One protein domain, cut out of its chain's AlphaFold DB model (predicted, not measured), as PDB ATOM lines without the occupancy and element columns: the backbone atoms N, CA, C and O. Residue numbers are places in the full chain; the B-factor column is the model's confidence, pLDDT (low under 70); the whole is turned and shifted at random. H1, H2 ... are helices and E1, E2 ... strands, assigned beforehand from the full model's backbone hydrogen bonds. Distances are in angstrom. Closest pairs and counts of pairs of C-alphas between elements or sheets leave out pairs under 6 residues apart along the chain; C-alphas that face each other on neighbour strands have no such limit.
ATOM      1  N   ARG A 122     -32.807  23.247 -42.986       97.12
ATOM      2  CA  ARG A 122     -32.583  21.978 -42.293       97.12
ATOM      3  C   ARG A 122     -32.050  22.242 -40.903       97.12
ATOM      4  O   ARG A 122     -31.223  23.130 -40.713       97.12
ATOM      5  N   GLU A 123     -32.539  21.470 -39.947       96.44
ATOM      6  CA  GLU A 123     -32.136  21.596 -38.552       96.44
ATOM      7  C   GLU A 123     -30.661  21.226 -38.327       96.44
ATOM      8  O   GLU A 123     -29.969  21.904 -37.574       96.44
ATOM      9  N   ASP A 124     -30.162  20.194 -39.006       94.88
ATOM     10  CA  ASP A 124     -28.781  19.703 -38.905       94.88
ATOM     11  C   ASP A 124     -27.741  20.668 -39.500       94.88
ATOM     12  O   ASP A 124     -26.576  20.647 -39.109       94.88
ATOM     13  N   GLU A 125     -28.174  21.560 -40.390       92.56
ATOM     14  CA  GLU A 125     -27.363  22.632 -40.983       92.56
ATOM     15  C   GLU A 125     -27.612  24.004 -40.314       92.56
ATOM     16  O   GLU A 125     -27.074  25.035 -40.741       92.56
ATOM     17  N   ALA A 126     -28.462  24.063 -39.283       91.56
ATOM     18  CA  ALA A 126     -28.879  25.320 -38.679       91.56
ATOM     19  C   ALA A 126     -27.795  25.897 -37.755       91.56
ATOM     20  O   ALA A 126     -27.498  25.362 -36.688       91.56
ATOM     21  N   THR A 127     -27.269  27.067 -38.115       92.25
ATOM     22  CA  THR A 127     -26.403  27.888 -37.263       92.25
ATOM     23  C   THR A 127     -27.095  29.220 -36.960       92.25
ATOM     24  O   THR A 127     -28.026  29.617 -37.674       92.25
ATOM     25  N   PRO A 128     -26.686  29.957 -35.912       91.31
ATOM     26  CA  PRO A 128     -27.196  31.306 -35.670       91.31
ATOM     27  C   PRO A 128     -27.052  32.218 -36.898       91.31
ATOM     28  O   PRO A 128     -27.971  32.975 -37.218       91.31
ATOM     29  N   GLU A 129     -25.936  32.103 -37.621       89.50
ATOM     30  CA  GLU A 129     -25.649  32.859 -38.839       89.50
ATOM     31  C   GLU A 129     -26.598  32.462 -39.973       89.50
ATOM     32  O   GLU A 129     -27.248  33.346 -40.544       89.50
ATOM     33  N   SER A 130     -26.755  31.162 -40.261       88.19
ATOM     34  CA  SER A 130     -27.645  30.698 -41.334       88.19
ATOM     35  C   SER A 130     -29.104  31.056 -41.038       88.19
ATOM     36  O   SER A 130     -29.789  31.626 -41.891       88.19
ATOM     37  N   ASN A 131     -29.550  30.899 -39.787       90.62
ATOM     38  CA  ASN A 131     -30.886  31.299 -39.337       90.62
ATOM     39  C   ASN A 131     -31.120  32.813 -39.432       90.62
ATOM     40  O   ASN A 131     -32.224  33.264 -39.761       90.62
ATOM     41  N   SER A 132     -30.088  33.623 -39.177       89.00
ATOM     42  CA  SER A 132     -30.166  35.080 -39.313       89.00
ATOM     43  C   SER A 132     -30.320  35.533 -40.770       89.00
ATOM     44  O   SER A 132     -30.943  36.570 -41.013       89.00
ATOM     45  N   ALA A 133     -29.852  34.740 -41.737       91.81
ATOM     46  CA  ALA A 133     -29.968  35.021 -43.167       91.81
ATOM     47  C   ALA A 133     -31.319  34.588 -43.772       91.81
ATOM     48  O   ALA A 133     -31.683  35.046 -44.855       91.81
ATOM     49  N   LEU A 134     -32.108  33.771 -43.064       92.88
ATOM     50  CA  LEU A 134     -33.355  33.226 -43.607       92.88
ATOM     51  C   LEU A 134     -34.408  34.295 -43.955       92.88
ATOM     52  O   LEU A 134     -34.543  35.313 -43.251       92.88
ATOM     53  N   PRO A 135     -35.253  34.038 -44.972       95.44
ATOM     54  CA  PRO A 135     -36.426  34.860 -45.237       95.44
ATOM     55  C   PRO A 135     -37.359  34.936 -44.019       95.44
ATOM     56  O   PRO A 135     -37.487  33.989 -43.240       95.44
ATOM     57  N   LYS A 136     -38.082  36.057 -43.874       95.75
ATOM     58  CA  LYS A 136     -38.970  36.314 -42.719       95.75
ATOM     59  C   LYS A 136     -39.967  35.179 -42.440       95.75
ATOM     60  O   LYS A 136     -40.243  34.905 -41.279       95.75
ATOM     61  N   LYS A 137     -40.478  34.517 -43.486       94.12
ATOM     62  CA  LYS A 137     -41.449  33.413 -43.372       94.12
ATOM     63  C   LYS A 137     -40.869  32.197 -42.636       94.12
ATOM     64  O   LYS A 137     -41.510  31.688 -41.728       94.12
ATOM     65  N   TYR A 138     -39.638  31.799 -42.960       96.56
ATOM     66  CA  TYR A 138     -38.942  30.699 -42.281       96.56
ATOM     67  C   TYR A 138     -38.684  31.036 -40.816       96.56
ATOM     68  O   TYR A 138     -39.002  30.249 -39.936       96.56
ATOM     69  N   LYS A 139     -38.192  32.253 -40.542       95.94
ATOM     70  CA  LYS A 139     -37.958  32.726 -39.169       95.94
ATOM     71  C   LYS A 139     -39.224  32.725 -38.320       95.94
ATOM     72  O   LYS A 139     -39.133  32.505 -37.121       95.94
ATOM     73  N   GLN A 140     -40.378  33.018 -38.917       95.56
ATOM     74  CA  GLN A 140     -41.652  32.954 -38.207       95.56
ATOM     75  C   GLN A 140     -42.011  31.504 -37.868       95.56
ATOM     76  O   GLN A 140     -42.268  31.210 -36.710       95.56
ATOM     77  N   ILE A 141     -41.910  30.590 -38.836       95.50
ATOM     78  CA  ILE A 141     -42.152  29.157 -38.605       95.50
ATOM     79  C   ILE A 141     -41.222  28.598 -37.521       95.50
ATOM     80  O   ILE A 141     -41.686  27.881 -36.648       95.50
ATOM     81  N   LEU A 142     -39.937  28.960 -37.532       95.56
ATOM     82  CA  LEU A 142     -38.963  28.511 -36.528       95.56
ATOM     83  C   LEU A 142     -39.220  29.061 -35.118       95.56
ATOM     84  O   LEU A 142     -38.702  28.518 -34.148       95.56
ATOM     85  N   LYS A 143     -39.981  30.154 -34.988       95.75
ATOM     86  CA  LYS A 143     -40.429  30.653 -33.679       95.75
ATOM     87  C   LYS A 143     -41.642  29.888 -33.167       95.75
ATOM     88  O   LYS A 143     -41.777  29.724 -31.960       95.75
ATOM     89  N   ASP A 144     -42.516  29.477 -34.081       94.25
ATOM     90  CA  ASP A 144     -43.807  28.876 -33.755       94.25
ATOM     91  C   ASP A 144     -43.722  27.340 -33.651       94.25
ATOM     92  O   ASP A 144     -44.549  26.716 -32.985       94.25
ATOM     93  N   CYS A 145     -42.721  26.730 -34.292       93.25
ATOM     94  CA  CYS A 145     -42.577  25.287 -34.460       93.25
ATOM     95  C   CYS A 145     -41.115  24.832 -34.292       93.25
ATOM     96  O   CYS A 145     -40.182  25.599 -34.520       93.25
ATOM     97  N   HIS A 146     -40.925  23.533 -34.031       94.00
ATOM     98  CA  HIS A 146     -39.625  22.845 -34.083       94.00
ATOM     99  C   HIS A 146     -39.613  21.803 -35.216       94.00
ATOM    100  O   HIS A 146     -39.914  20.631 -34.980       94.00
ATOM    101  N   PRO A 147     -39.400  22.229 -36.474       96.12
ATOM    102  CA  PRO A 147     -39.370  21.316 -37.607       96.12
ATOM    103  C   PRO A 147     -37.996  20.694 -37.826       96.12
ATOM    104  O   PRO A 147     -36.980  21.300 -37.505       96.12
ATOM    105  N   ARG A 148     -37.981  19.547 -38.510       96.81
ATOM    106  CA  ARG A 148     -36.755  18.955 -39.060       96.81
ATOM    107  C   ARG A 148     -36.337  19.656 -40.354       96.81
ATOM    108  O   ARG A 148     -35.161  19.916 -40.578       96.81
ATOM    109  N   LEU A 149     -37.318  19.929 -41.223       97.62
ATOM    110  CA  LEU A 149     -37.125  20.608 -42.507       97.62
ATOM    111  C   LEU A 149     -38.233  21.637 -42.739       97.62
ATOM    112  O   LEU A 149     -39.392  21.407 -42.385       97.62
ATOM    113  N   ILE A 150     -37.885  22.738 -43.399       97.69
ATOM    114  CA  ILE A 150     -38.844  23.695 -43.956       97.69
ATOM    115  C   ILE A 150     -38.441  23.951 -45.401       97.69
ATOM    116  O   ILE A 150     -37.274  24.213 -45.676       97.69
ATOM    117  N   GLY A 151     -39.386  23.927 -46.329       97.50
ATOM    118  CA  GLY A 151     -39.091  24.261 -47.720       97.50
ATOM    119  C   GLY A 151     -40.337  24.262 -48.595       97.50
ATOM    120  O   GLY A 151     -41.396  23.807 -48.153       97.50
ATOM    121  N   PRO A 152     -40.262  24.794 -49.825       97.31
ATOM    122  CA  PRO A 152     -41.325  24.631 -50.801       97.31
ATOM    123  C   PRO A 152     -41.579  23.139 -51.023       97.31
ATOM    124  O   PRO A 152     -40.636  22.373 -51.229       97.31
ATOM    125  N   ASN A 153     -42.838  22.713 -51.005       97.00
ATOM    126  CA  ASN A 153     -43.195  21.306 -51.209       97.00
ATOM    127  C   ASN A 153     -42.577  20.678 -52.461       97.00
ATOM    128  O   ASN A 153     -42.110  19.545 -52.389       97.00
ATOM    129  N   TRP A 154     -42.541  21.389 -53.588       94.56
ATOM    130  CA  TRP A 154     -41.934  20.860 -54.814       94.56
ATOM    131  C   TRP A 154     -40.431  20.589 -54.656       94.56
ATOM    132  O   TRP A 154     -39.968  19.537 -55.080       94.56
ATOM    133  N   ARG A 155     -39.685  21.480 -53.984       95.62
ATOM    134  CA  ARG A 155     -38.252  21.294 -53.693       95.62
ATOM    135  C   ARG A 155     -38.022  20.144 -52.729       95.62
ATOM    136  O   ARG A 155     -37.097  19.360 -52.913       95.62
ATOM    137  N   LEU A 156     -38.869  20.025 -51.707       96.56
ATOM    138  CA  LEU A 156     -38.803  18.914 -50.760       96.56
ATOM    139  C   LEU A 156     -39.042  17.571 -51.466       96.56
ATOM    140  O   LEU A 156     -38.309  16.620 -51.216       96.56
ATOM    141  N   LEU A 157     -40.020  17.499 -52.372       94.44
ATOM    142  CA  LEU A 157     -40.287  16.304 -53.177       94.44
ATOM    143  C   LEU A 157     -39.176  16.018 -54.197       94.44
ATOM    144  O   LEU A 157     -38.809  14.865 -54.374       94.44
ATOM    145  N   GLU A 158     -38.616  17.042 -54.840       90.44
ATOM    146  CA  GLU A 158     -37.509  16.901 -55.793       90.44
ATOM    147  C   GLU A 158     -36.233  16.394 -55.106       90.44
ATOM    148  O   GLU A 158     -35.604  15.454 -55.589       90.44
ATOM    149  N   LYS A 159     -35.867  16.985 -53.959       94.31
ATOM    150  CA  LYS A 159     -34.619  16.673 -53.248       94.31
ATOM    151  C   LYS A 159     -34.695  15.386 -52.425       94.31
ATOM    152  O   LYS A 159     -33.712  14.655 -52.359       94.31
ATOM    153  N   TYR A 160     -35.829  15.119 -51.775       94.44
ATOM    154  CA  TYR A 160     -35.996  13.970 -50.873       94.44
ATOM    155  C   TYR A 160     -36.882  12.857 -51.445       94.44
ATOM    156  O   TYR A 160     -37.134  11.865 -50.760       94.44
ATOM    157  N   GLY A 161     -37.384  13.013 -52.672       90.06
ATOM    158  CA  GLY A 161     -38.159  11.993 -53.365       90.06
ATOM    159  C   GLY A 161     -37.270  10.867 -53.872       90.06
ATOM    160  O   GLY A 161     -36.423  11.066 -54.739       90.06
ATOM    161  N   THR A 162     -37.492   9.662 -53.359       82.94
ATOM    162  CA  THR A 162     -36.738   8.459 -53.746       82.94
ATOM    163  C   THR A 162     -37.376   7.681 -54.894       82.94
ATOM    164  O   THR A 162     -36.747   6.789 -55.450       82.94
ATOM    165  N   THR A 163     -38.613   8.017 -55.266       78.25
ATOM    166  CA  THR A 163     -39.401   7.298 -56.275       78.25
ATOM    167  C   THR A 163     -39.752   8.229 -57.429       78.25
ATOM    168  O   THR A 163     -39.796   9.454 -57.278       78.25
ATOM    169  N   GLU A 164     -40.038   7.659 -58.595       68.81
ATOM    170  CA  GLU A 164     -40.556   8.420 -59.735       68.81
ATOM    171  C   GLU A 164     -41.927   9.045 -59.425       68.81
ATOM    172  O   GLU A 164     -42.207  10.170 -59.836       68.81
ATOM    173  N   GLY A 165     -42.736   8.377 -58.593       74.12
ATOM    174  CA  GLY A 165     -43.976   8.921 -58.039       74.12
ATOM    175  C   GLY A 165     -43.762  10.261 -57.332       74.12
ATOM    176  O   GLY A 165     -44.420  11.240 -57.678       74.12
ATOM    177  N   HIS A 166     -42.779  10.352 -56.430       84.69
ATOM    178  CA  HIS A 166     -42.453  11.607 -55.747       84.69
ATOM    179  C   HIS A 166     -42.044  12.724 -56.718       84.69
ATOM    180  O   HIS A 166     -42.481  13.865 -56.557       84.69
ATOM    181  N   LYS A 167     -41.256  12.404 -57.754       79.06
ATOM    182  CA  LYS A 167     -40.847  13.373 -58.788       79.06
ATOM    183  C   LYS A 167     -42.047  13.867 -59.601       79.06
ATOM    184  O   LYS A 167     -42.188  15.068 -59.823       79.06
ATOM    185  N   ASN A 168     -42.968  12.970 -59.947       73.50
ATOM    186  CA  ASN A 168     -44.221  13.320 -60.618       73.50
ATOM    187  C   ASN A 168     -45.116  14.220 -59.751       73.50
ATOM    188  O   ASN A 168     -45.711  15.179 -60.255       73.50
ATOM    189  N   ILE A 169     -45.186  13.962 -58.439       83.19
ATOM    190  CA  ILE A 169     -45.892  14.847 -57.504       83.19
ATOM    191  C   ILE A 169     -45.198  16.213 -57.470       83.19
ATOM    192  O   ILE A 169     -45.891  17.225 -57.559       83.19
ATOM    193  N   ALA A 170     -43.860  16.262 -57.414       86.56
ATOM    194  CA  ALA A 170     -43.092  17.510 -57.425       86.56
ATOM    195  C   ALA A 170     -43.444  18.383 -58.640       86.56
ATOM    196  O   ALA A 170     -43.735  19.567 -58.480       86.56
ATOM    197  N   TRP A 171     -43.511  17.787 -59.835       76.12
ATOM    198  CA  TRP A 171     -43.922  18.476 -61.066       76.12
ATOM    199  C   TRP A 171     -45.392  18.908 -61.077       76.12
ATOM    200  O   TRP A 171     -45.760  19.863 -61.761       76.12
ATOM    201  N   SER A 172     -46.238  18.234 -60.298       77.62
ATOM    202  CA  SER A 172     -47.657  18.567 -60.166       77.62
ATOM    203  C   SER A 172     -47.914  19.707 -59.174       77.62
ATOM    204  O   SER A 172     -49.020  20.254 -59.136       77.62
ATOM    205  N   VAL A 173     -46.932  20.088 -58.356       83.62
ATOM    206  CA  VAL A 173     -47.069  21.194 -57.405       83.62
ATOM    207  C   VAL A 173     -47.195  22.527 -58.145       83.62
ATOM    208  O   VAL A 173     -46.384  22.880 -58.993       83.62
ATOM    209  N   GLY A 174     -48.208  23.315 -57.783       74.38
ATOM    210  CA  GLY A 174     -48.479  24.614 -58.399       74.38
ATOM    211  C   GLY A 174     -49.132  24.516 -59.778       74.38
ATOM    212  O   GLY A 174     -49.433  25.544 -60.383       74.38
ATOM    213  N   HIS A 175     -49.401  23.300 -60.258       70.31
ATOM    214  CA  HIS A 175     -50.018  23.085 -61.552       70.31
ATOM    215  C   HIS A 175     -51.494  23.533 -61.568       70.31
ATOM    216  O   HIS A 175     -52.231  23.162 -60.658       70.31
ATOM    217  N   PRO A 176     -51.996  24.280 -62.580       53.22
ATOM    218  CA  PRO A 176     -53.383  24.755 -62.627       53.22
ATOM    219  C   PRO A 176     -54.425  23.638 -62.554       53.22
ATOM    220  O   PRO A 176     -55.478  23.814 -61.950       53.22
ATOM    221  N   GLY A 177     -54.129  22.484 -63.158       54.28
ATOM    222  CA  GLY A 177     -54.945  21.266 -63.044       54.28
ATOM    223  C   GLY A 177     -54.746  20.473 -61.745       54.28
ATOM    224  O   GLY A 177     -55.521  19.568 -61.464       54.28
ATOM    225  N   SER A 178     -53.734  20.806 -60.942       70.56
ATOM    226  CA  SER A 178     -53.479  20.168 -59.651       70.56
ATOM    227  C   SER A 178     -54.198  20.907 -58.522       70.56
ATOM    228  O   SER A 178     -54.492  22.107 -58.589       70.56
ATOM    229  N   ARG A 179     -54.493  20.167 -57.454       74.31
ATOM    230  CA  ARG A 179     -54.995  20.709 -56.181       74.31
ATOM    231  C   ARG A 179     -53.858  21.063 -55.223       74.31
ATOM    232  O   ARG A 179     -54.084  21.724 -54.209       74.31
ATOM    233  N   ILE A 180     -52.641  20.624 -55.537       83.69
ATOM    234  CA  ILE A 180     -51.449  20.864 -54.733       83.69
ATOM    235  C   ILE A 180     -50.887  22.228 -55.121       83.69
ATOM    236  O   ILE A 180     -50.368  22.419 -56.218       83.69
ATOM    237  N   LYS A 181     -51.012  23.200 -54.220       88.69
ATOM    238  CA  LYS A 181     -50.442  24.540 -54.392       88.69
ATOM    239  C   LYS A 181     -48.952  24.522 -54.062       88.69
ATOM    240  O   LYS A 181     -48.531  23.708 -53.253       88.69
ATOM    241  N   ASN A 182     -48.173  25.432 -54.645       93.31
ATOM    242  CA  ASN A 182     -46.794  25.652 -54.212       93.31
ATOM    243  C   ASN A 182     -46.797  26.416 -52.881       93.31
ATOM    244  O   ASN A 182     -47.064  27.620 -52.843       93.31
ATOM    245  N   THR A 183     -46.558  25.688 -51.797       94.81
ATOM    246  CA  THR A 183     -46.641  26.173 -50.419       94.81
ATOM    247  C   THR A 183     -45.373  25.822 -49.666       94.81
ATOM    248  O   THR A 183     -44.665  24.866 -49.989       94.81
ATOM    249  N   LEU A 184     -45.066  26.637 -48.659       96.56
ATOM    250  CA  LEU A 184     -43.981  26.350 -47.738       96.56
ATOM    251  C   LEU A 184     -44.460  25.303 -46.731       96.56
ATOM    252  O   LEU A 184     -45.404  25.565 -45.986       96.56
ATOM    253  N   GLU A 185     -43.822  24.140 -46.719       97.12
ATOM    254  CA  GLU A 185     -44.205  23.017 -45.871       97.12
ATOM    255  C   GLU A 185     -43.243  22.827 -44.705       97.12
ATOM    256  O   GLU A 185     -42.065  23.182 -44.764       97.12
ATOM    257  N   ILE A 186     -43.790  22.251 -43.638       97.31
ATOM    258  CA  ILE A 186     -43.122  22.001 -42.368       97.31
ATOM    259  C   ILE A 186     -43.060  20.484 -42.193       97.31
ATOM    260  O   ILE A 186     -44.099  19.842 -42.044       97.31
ATOM    261  N   ILE A 187     -41.859  19.911 -42.225       97.38
ATOM    262  CA  ILE A 187     -41.664  18.467 -42.066       97.38
ATOM    263  C   ILE A 187     -41.283  18.174 -40.612       97.38
ATOM    264  O   ILE A 187     -40.256  18.680 -40.141       97.38
ATOM    265  N   PRO A 188     -42.074  17.366 -39.883       95.81
ATOM    266  CA  PRO A 188     -41.768  17.028 -38.502       95.81
ATOM    267  C   PRO A 188     -40.614  16.019 -38.402       95.81
ATOM    268  O   PRO A 188     -40.149  15.437 -39.388       95.81
ATOM    269  N   HIS A 189     -40.140  15.805 -37.177       93.12
ATOM    270  CA  HIS A 189     -39.165  14.757 -36.881       93.12
ATOM    271  C   HIS A 189     -39.764  13.359 -37.068       93.12
ATOM    272  O   HIS A 189     -40.971  13.160 -36.947       93.12
ATOM    273  N   GLY A 190     -38.899  12.379 -37.340       90.00
ATOM    274  CA  GLY A 190     -39.282  10.966 -37.432       90.00
ATOM    275  C   GLY A 190     -39.975  10.554 -38.733       90.00
ATOM    276  O   GLY A 190     -40.319   9.386 -38.872       90.00
ATOM    277  N   VAL A 191     -40.158  11.468 -39.697       91.88
ATOM    278  CA  VAL A 191     -40.787  11.165 -40.995       91.88
ATOM    279  C   VAL A 191     -39.945  11.637 -42.183       91.88
ATOM    280  O   VAL A 191     -39.280  12.679 -42.141       91.88
ATOM    281  N   GLY A 192     -39.983  10.870 -43.277       91.62
ATOM    282  CA  GLY A 192     -39.403  11.261 -44.564       91.62
ATOM    283  C   GLY A 192     -40.216  12.385 -45.213       91.62
ATOM    284  O   GLY A 192     -41.439  12.324 -45.217       91.62
ATOM    285  N   ALA A 193     -39.551  13.410 -45.761       94.69
ATOM    286  CA  ALA A 193     -40.232  14.594 -46.296       94.69
ATOM    287  C   ALA A 193     -41.175  14.259 -47.459       94.69
ATOM    288  O   ALA A 193     -42.327  14.680 -47.450       94.69
ATOM    289  N   ALA A 194     -40.699  13.477 -48.430       92.69
ATOM    290  CA  ALA A 194     -41.487  13.125 -49.605       92.69
ATOM    291  C   ALA A 194     -42.700  12.248 -49.243       92.69
ATOM    292  O   ALA A 194     -43.820  12.613 -49.585       92.69
ATOM    293  N   ALA A 195     -42.493  11.201 -48.435       87.69
ATOM    294  CA  ALA A 195     -43.563  10.326 -47.950       87.69
ATOM    295  C   ALA A 195     -44.602  11.076 -47.095       87.69
ATOM    296  O   ALA A 195     -45.802  10.855 -47.231       87.69
ATOM    297  N   PHE A 196     -44.159  12.005 -46.237       92.88
ATOM    298  CA  PHE A 196     -45.060  12.851 -45.451       92.88
ATOM    299  C   PHE A 196     -45.963  13.705 -46.347       92.88
ATOM    300  O   PHE A 196     -47.166  13.798 -46.106       92.88
ATOM    301  N   LEU A 197     -45.393  14.325 -47.384       94.50
ATOM    302  CA  LEU A 197     -46.150  15.155 -48.320       94.50
ATOM    303  C   LEU A 197     -47.094  14.323 -49.189       94.50
ATOM    304  O   LEU A 197     -48.249  14.707 -49.346       94.50
ATOM    305  N   GLU A 198     -46.635  13.186 -49.712       89.12
ATOM    306  CA  GLU A 198     -47.464  12.258 -50.485       89.12
ATOM    307  C   GLU A 198     -48.682  11.793 -49.682       89.12
ATOM    308  O   GLU A 198     -49.814  12.006 -50.123       89.12
ATOM    309  N   GLN A 199     -48.467  11.257 -48.474       85.31
ATOM    310  CA  GLN A 199     -49.556  10.784 -47.618       85.31
ATOM    311  C   GLN A 199     -50.535  11.910 -47.285       85.31
ATOM    312  O   GLN A 199     -51.744  11.744 -47.411       85.31
ATOM    313  N   ARG A 200     -50.027  13.095 -46.926       88.69
ATOM    314  CA  ARG A 200     -50.883  14.247 -46.640       88.69
ATOM    315  C   ARG A 200     -51.733  14.642 -47.847       88.69
ATOM    316  O   ARG A 200     -52.905  14.968 -47.688       88.69
ATOM    317  N   TYR A 201     -51.172  14.638 -49.055       90.06
ATOM    318  CA  TYR A 201     -51.940  14.975 -50.253       90.06
ATOM    319  C   TYR A 201     -52.947  13.893 -50.639       90.06
ATOM    320  O   TYR A 201     -53.996  14.233 -51.190       90.06
ATOM    321  N   LEU A 202     -52.666  12.625 -50.344       80.19
ATOM    322  CA  LEU A 202     -53.648  11.546 -50.434       80.19
ATOM    323  C   LEU A 202     -54.807  11.773 -49.452       80.19
ATOM    324  O   LEU A 202     -55.960  11.799 -49.879       80.19
ATOM    325  N   ASP A 203     -54.503  12.028 -48.178       76.50
ATOM    326  CA  ASP A 203     -55.498  12.256 -47.118       76.50
ATOM    327  C   ASP A 203     -56.379  13.484 -47.400       76.50
ATOM    328  O   ASP A 203     -57.582  13.487 -47.140       76.50
ATOM    329  N   GLU A 204     -55.793  14.535 -47.978       81.31
ATOM    330  CA  GLU A 204     -56.495  15.758 -48.379       81.31
ATOM    331  C   GLU A 204     -57.244  15.619 -49.726       81.31
ATOM    332  O   GLU A 204     -57.834  16.594 -50.199       81.31
ATOM    333  N   GLY A 205     -57.206  14.449 -50.382       75.06
ATOM    334  CA  GLY A 205     -57.831  14.227 -51.694       75.06
ATOM    335  C   GLY A 205     -57.248  15.113 -52.803       75.06
ATOM    336  O   GLY A 205     -57.935  15.473 -53.766       75.06
ATOM    337  N   LYS A 206     -55.991  15.538 -52.640       79.38
ATOM    338  CA  LYS A 206     -55.244  16.355 -53.604       79.38
ATOM    339  C   LYS A 206     -54.503  15.513 -54.634       79.38
ATOM    340  O   LYS A 206     -54.200  16.033 -55.708       79.38
ATOM    341  N   LEU A 207     -54.238  14.249 -54.311       73.12
ATOM    342  CA  LEU A 207     -53.749  13.238 -55.241       73.12
ATOM    343  C   LEU A 207     -54.873  12.261 -55.610       73.12
ATOM    344  O   LEU A 207     -55.724  11.961 -54.770       73.12
ATOM    345  N   PRO A 208     -54.889  11.740 -56.848       61.47
ATOM    346  CA  PRO A 208     -55.759  10.628 -57.186       61.47
ATOM    347  C   PRO A 208     -55.461   9.415 -56.293       61.47
ATOM    348  O   PRO A 208     -54.305   9.146 -55.969       61.47
ATOM    349  N   PHE A 209     -56.492   8.621 -55.990       59.00
ATOM    350  CA  PHE A 209     -56.390   7.398 -55.171       59.00
ATOM    351  C   PHE A 209     -55.354   6.381 -55.687       59.00
ATOM    352  O   PHE A 209     -54.917   5.501 -54.963       59.00
ATOM    353  N   ILE A 210     -54.914   6.522 -56.934       54.00
ATOM    354  CA  ILE A 210     -53.929   5.665 -57.603       54.00
ATOM    355  C   ILE A 210     -52.560   5.704 -56.918       54.00
ATOM    356  O   ILE A 210     -51.840   4.718 -56.952       54.00
ATOM    357  N   TYR A 211     -52.224   6.823 -56.267       57.62
ATOM    358  CA  TYR A 211     -51.006   6.947 -55.463       57.62
ATOM    359  C   TYR A 211     -51.108   6.163 -54.142       57.62
ATOM    360  O   TYR A 211     -50.106   5.941 -53.479       57.62
ATOM    361  N   ASN A 212     -52.311   5.707 -53.781       53.34
ATOM    362  CA  ASN A 212     -52.577   4.820 -52.650       53.34
ATOM    363  C   ASN A 212     -52.678   3.343 -53.078       53.34
ATOM    364  O   ASN A 212     -52.895   2.470 -52.239       53.34
ATOM    365  N   GLU A 213     -52.579   3.037 -54.381       54.31
ATOM    366  CA  GLU A 213     -52.534   1.645 -54.817       54.31
ATOM    367  C   GLU A 213     -51.157   1.060 -54.459       54.31
ATOM    368  O   GLU A 213     -50.139   1.611 -54.884       54.31
TER     369      GLU A 213
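Overview. This is residues 122 to 213 of the 458 residues of an uncharacterized protein of Ascobolus immersus RN42 (UniProt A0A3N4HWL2). A short two-stranded ribbon, E1 and E2, lies in the middle of an elongated domain, with H3, H4 and H5 grouped toward one end and H1 and H2 toward the other. H3 and H4 fold back on each other as a helical hairpin, and the start of H5 packs on both, while little H6 lies at the far end beyond them and residues 125 to 130 stick out at the opposite end. The printed part has 92 residues, with six named helices and two named strands in the order H1, H2, E1, H3, H4, E2, H5, H6; the sheet order is E1 - E2, antiparallel, and the class is mostly helix. The whole is compact, with a radius of gyration of the C-alphas of 13.9 A, and spans 43 by 27 by 20 A.

Along the chain. Start at Arg 122 and read on to C-alpha 128 at (-27.196, 31.306, -35.670), where H1 begins; it ends at Ala 133. H2 follows at residues 136 to 144, 12.6 A from first to last C-alpha. Next look for E1, residues 149 to 152, 10.1 A long; H3 follows with no residue between, at residues 153 to 160, and is 10.3 A long. H4 takes residues 164 to 172 and measures 12.4 A. Go on to C-alpha 184 at (-43.981, 26.350, -47.738) for the start of E2, residues 184 to 187, 10.0 A long. H5, residues 193 to 203, is the longest helix at 15.5 A. H6, residues 209 to 212, ends at C-alpha 212, printed at (-52.577, 4.820, -52.650).

Arrangement. Begin with the hub, H5, which touches H3, H4 and H6. Its closest C-alphas with H3 are those of Leu 157 and Ala 194, 4.9 A apart; the two run opposite ways at a steep tilt of 45 degrees. With H4 the closest C-alphas are those of His 166 and Ala 194, 6.4 A apart, and the two run the same way at a steep tilt of 69 degrees, only just short of about perpendicular. H5 and H6 only just touch, with 3 pairs of C-alphas within 8 A, and only at the corner by their link; the closest are Leu 202 and Phe 209, 6.9 A. H3 and H4 touch as a helical hairpin, opposite ways at a shallow tilt of 25 degrees, with the C-alphas of Trp 154 and Ala 170 closest at 4.4 A. Now look at E1 and E2, antiparallel neighbours at 153 degrees: N 185 and O 151 are 2.8 A apart, and N 187 and O 149 are 2.9 A apart, both within hydrogen-bond range. H2 and E2 are near each other, with 8 pairs of C-alphas within 10 A. H1 and H2 are close but not clearly touching; their closest C-alphas, Asn 131 and Lys 139, are 7.2 A apart. H1 and H5 are apart, and so are H2 and H3. In H1, H2, H3, H4 and H5 every O i to N i+4 pair is within hydrogen-bond range, and H6 is too short for such a pair.

Size, cuts and confidence. The C-alphas farthest apart are those of Glu 129 and Glu 213, 44.2 A. Residues 125 to 130, of which 128 to 130 belong to H1, stand free. The printed part has no cut, and its one long link is the 11 residues between H4 and E2. The mean pLDDT of the printed part is 86.4; look for values under 70 at residue 164, residues 176 to 177 and residues 208 to 213.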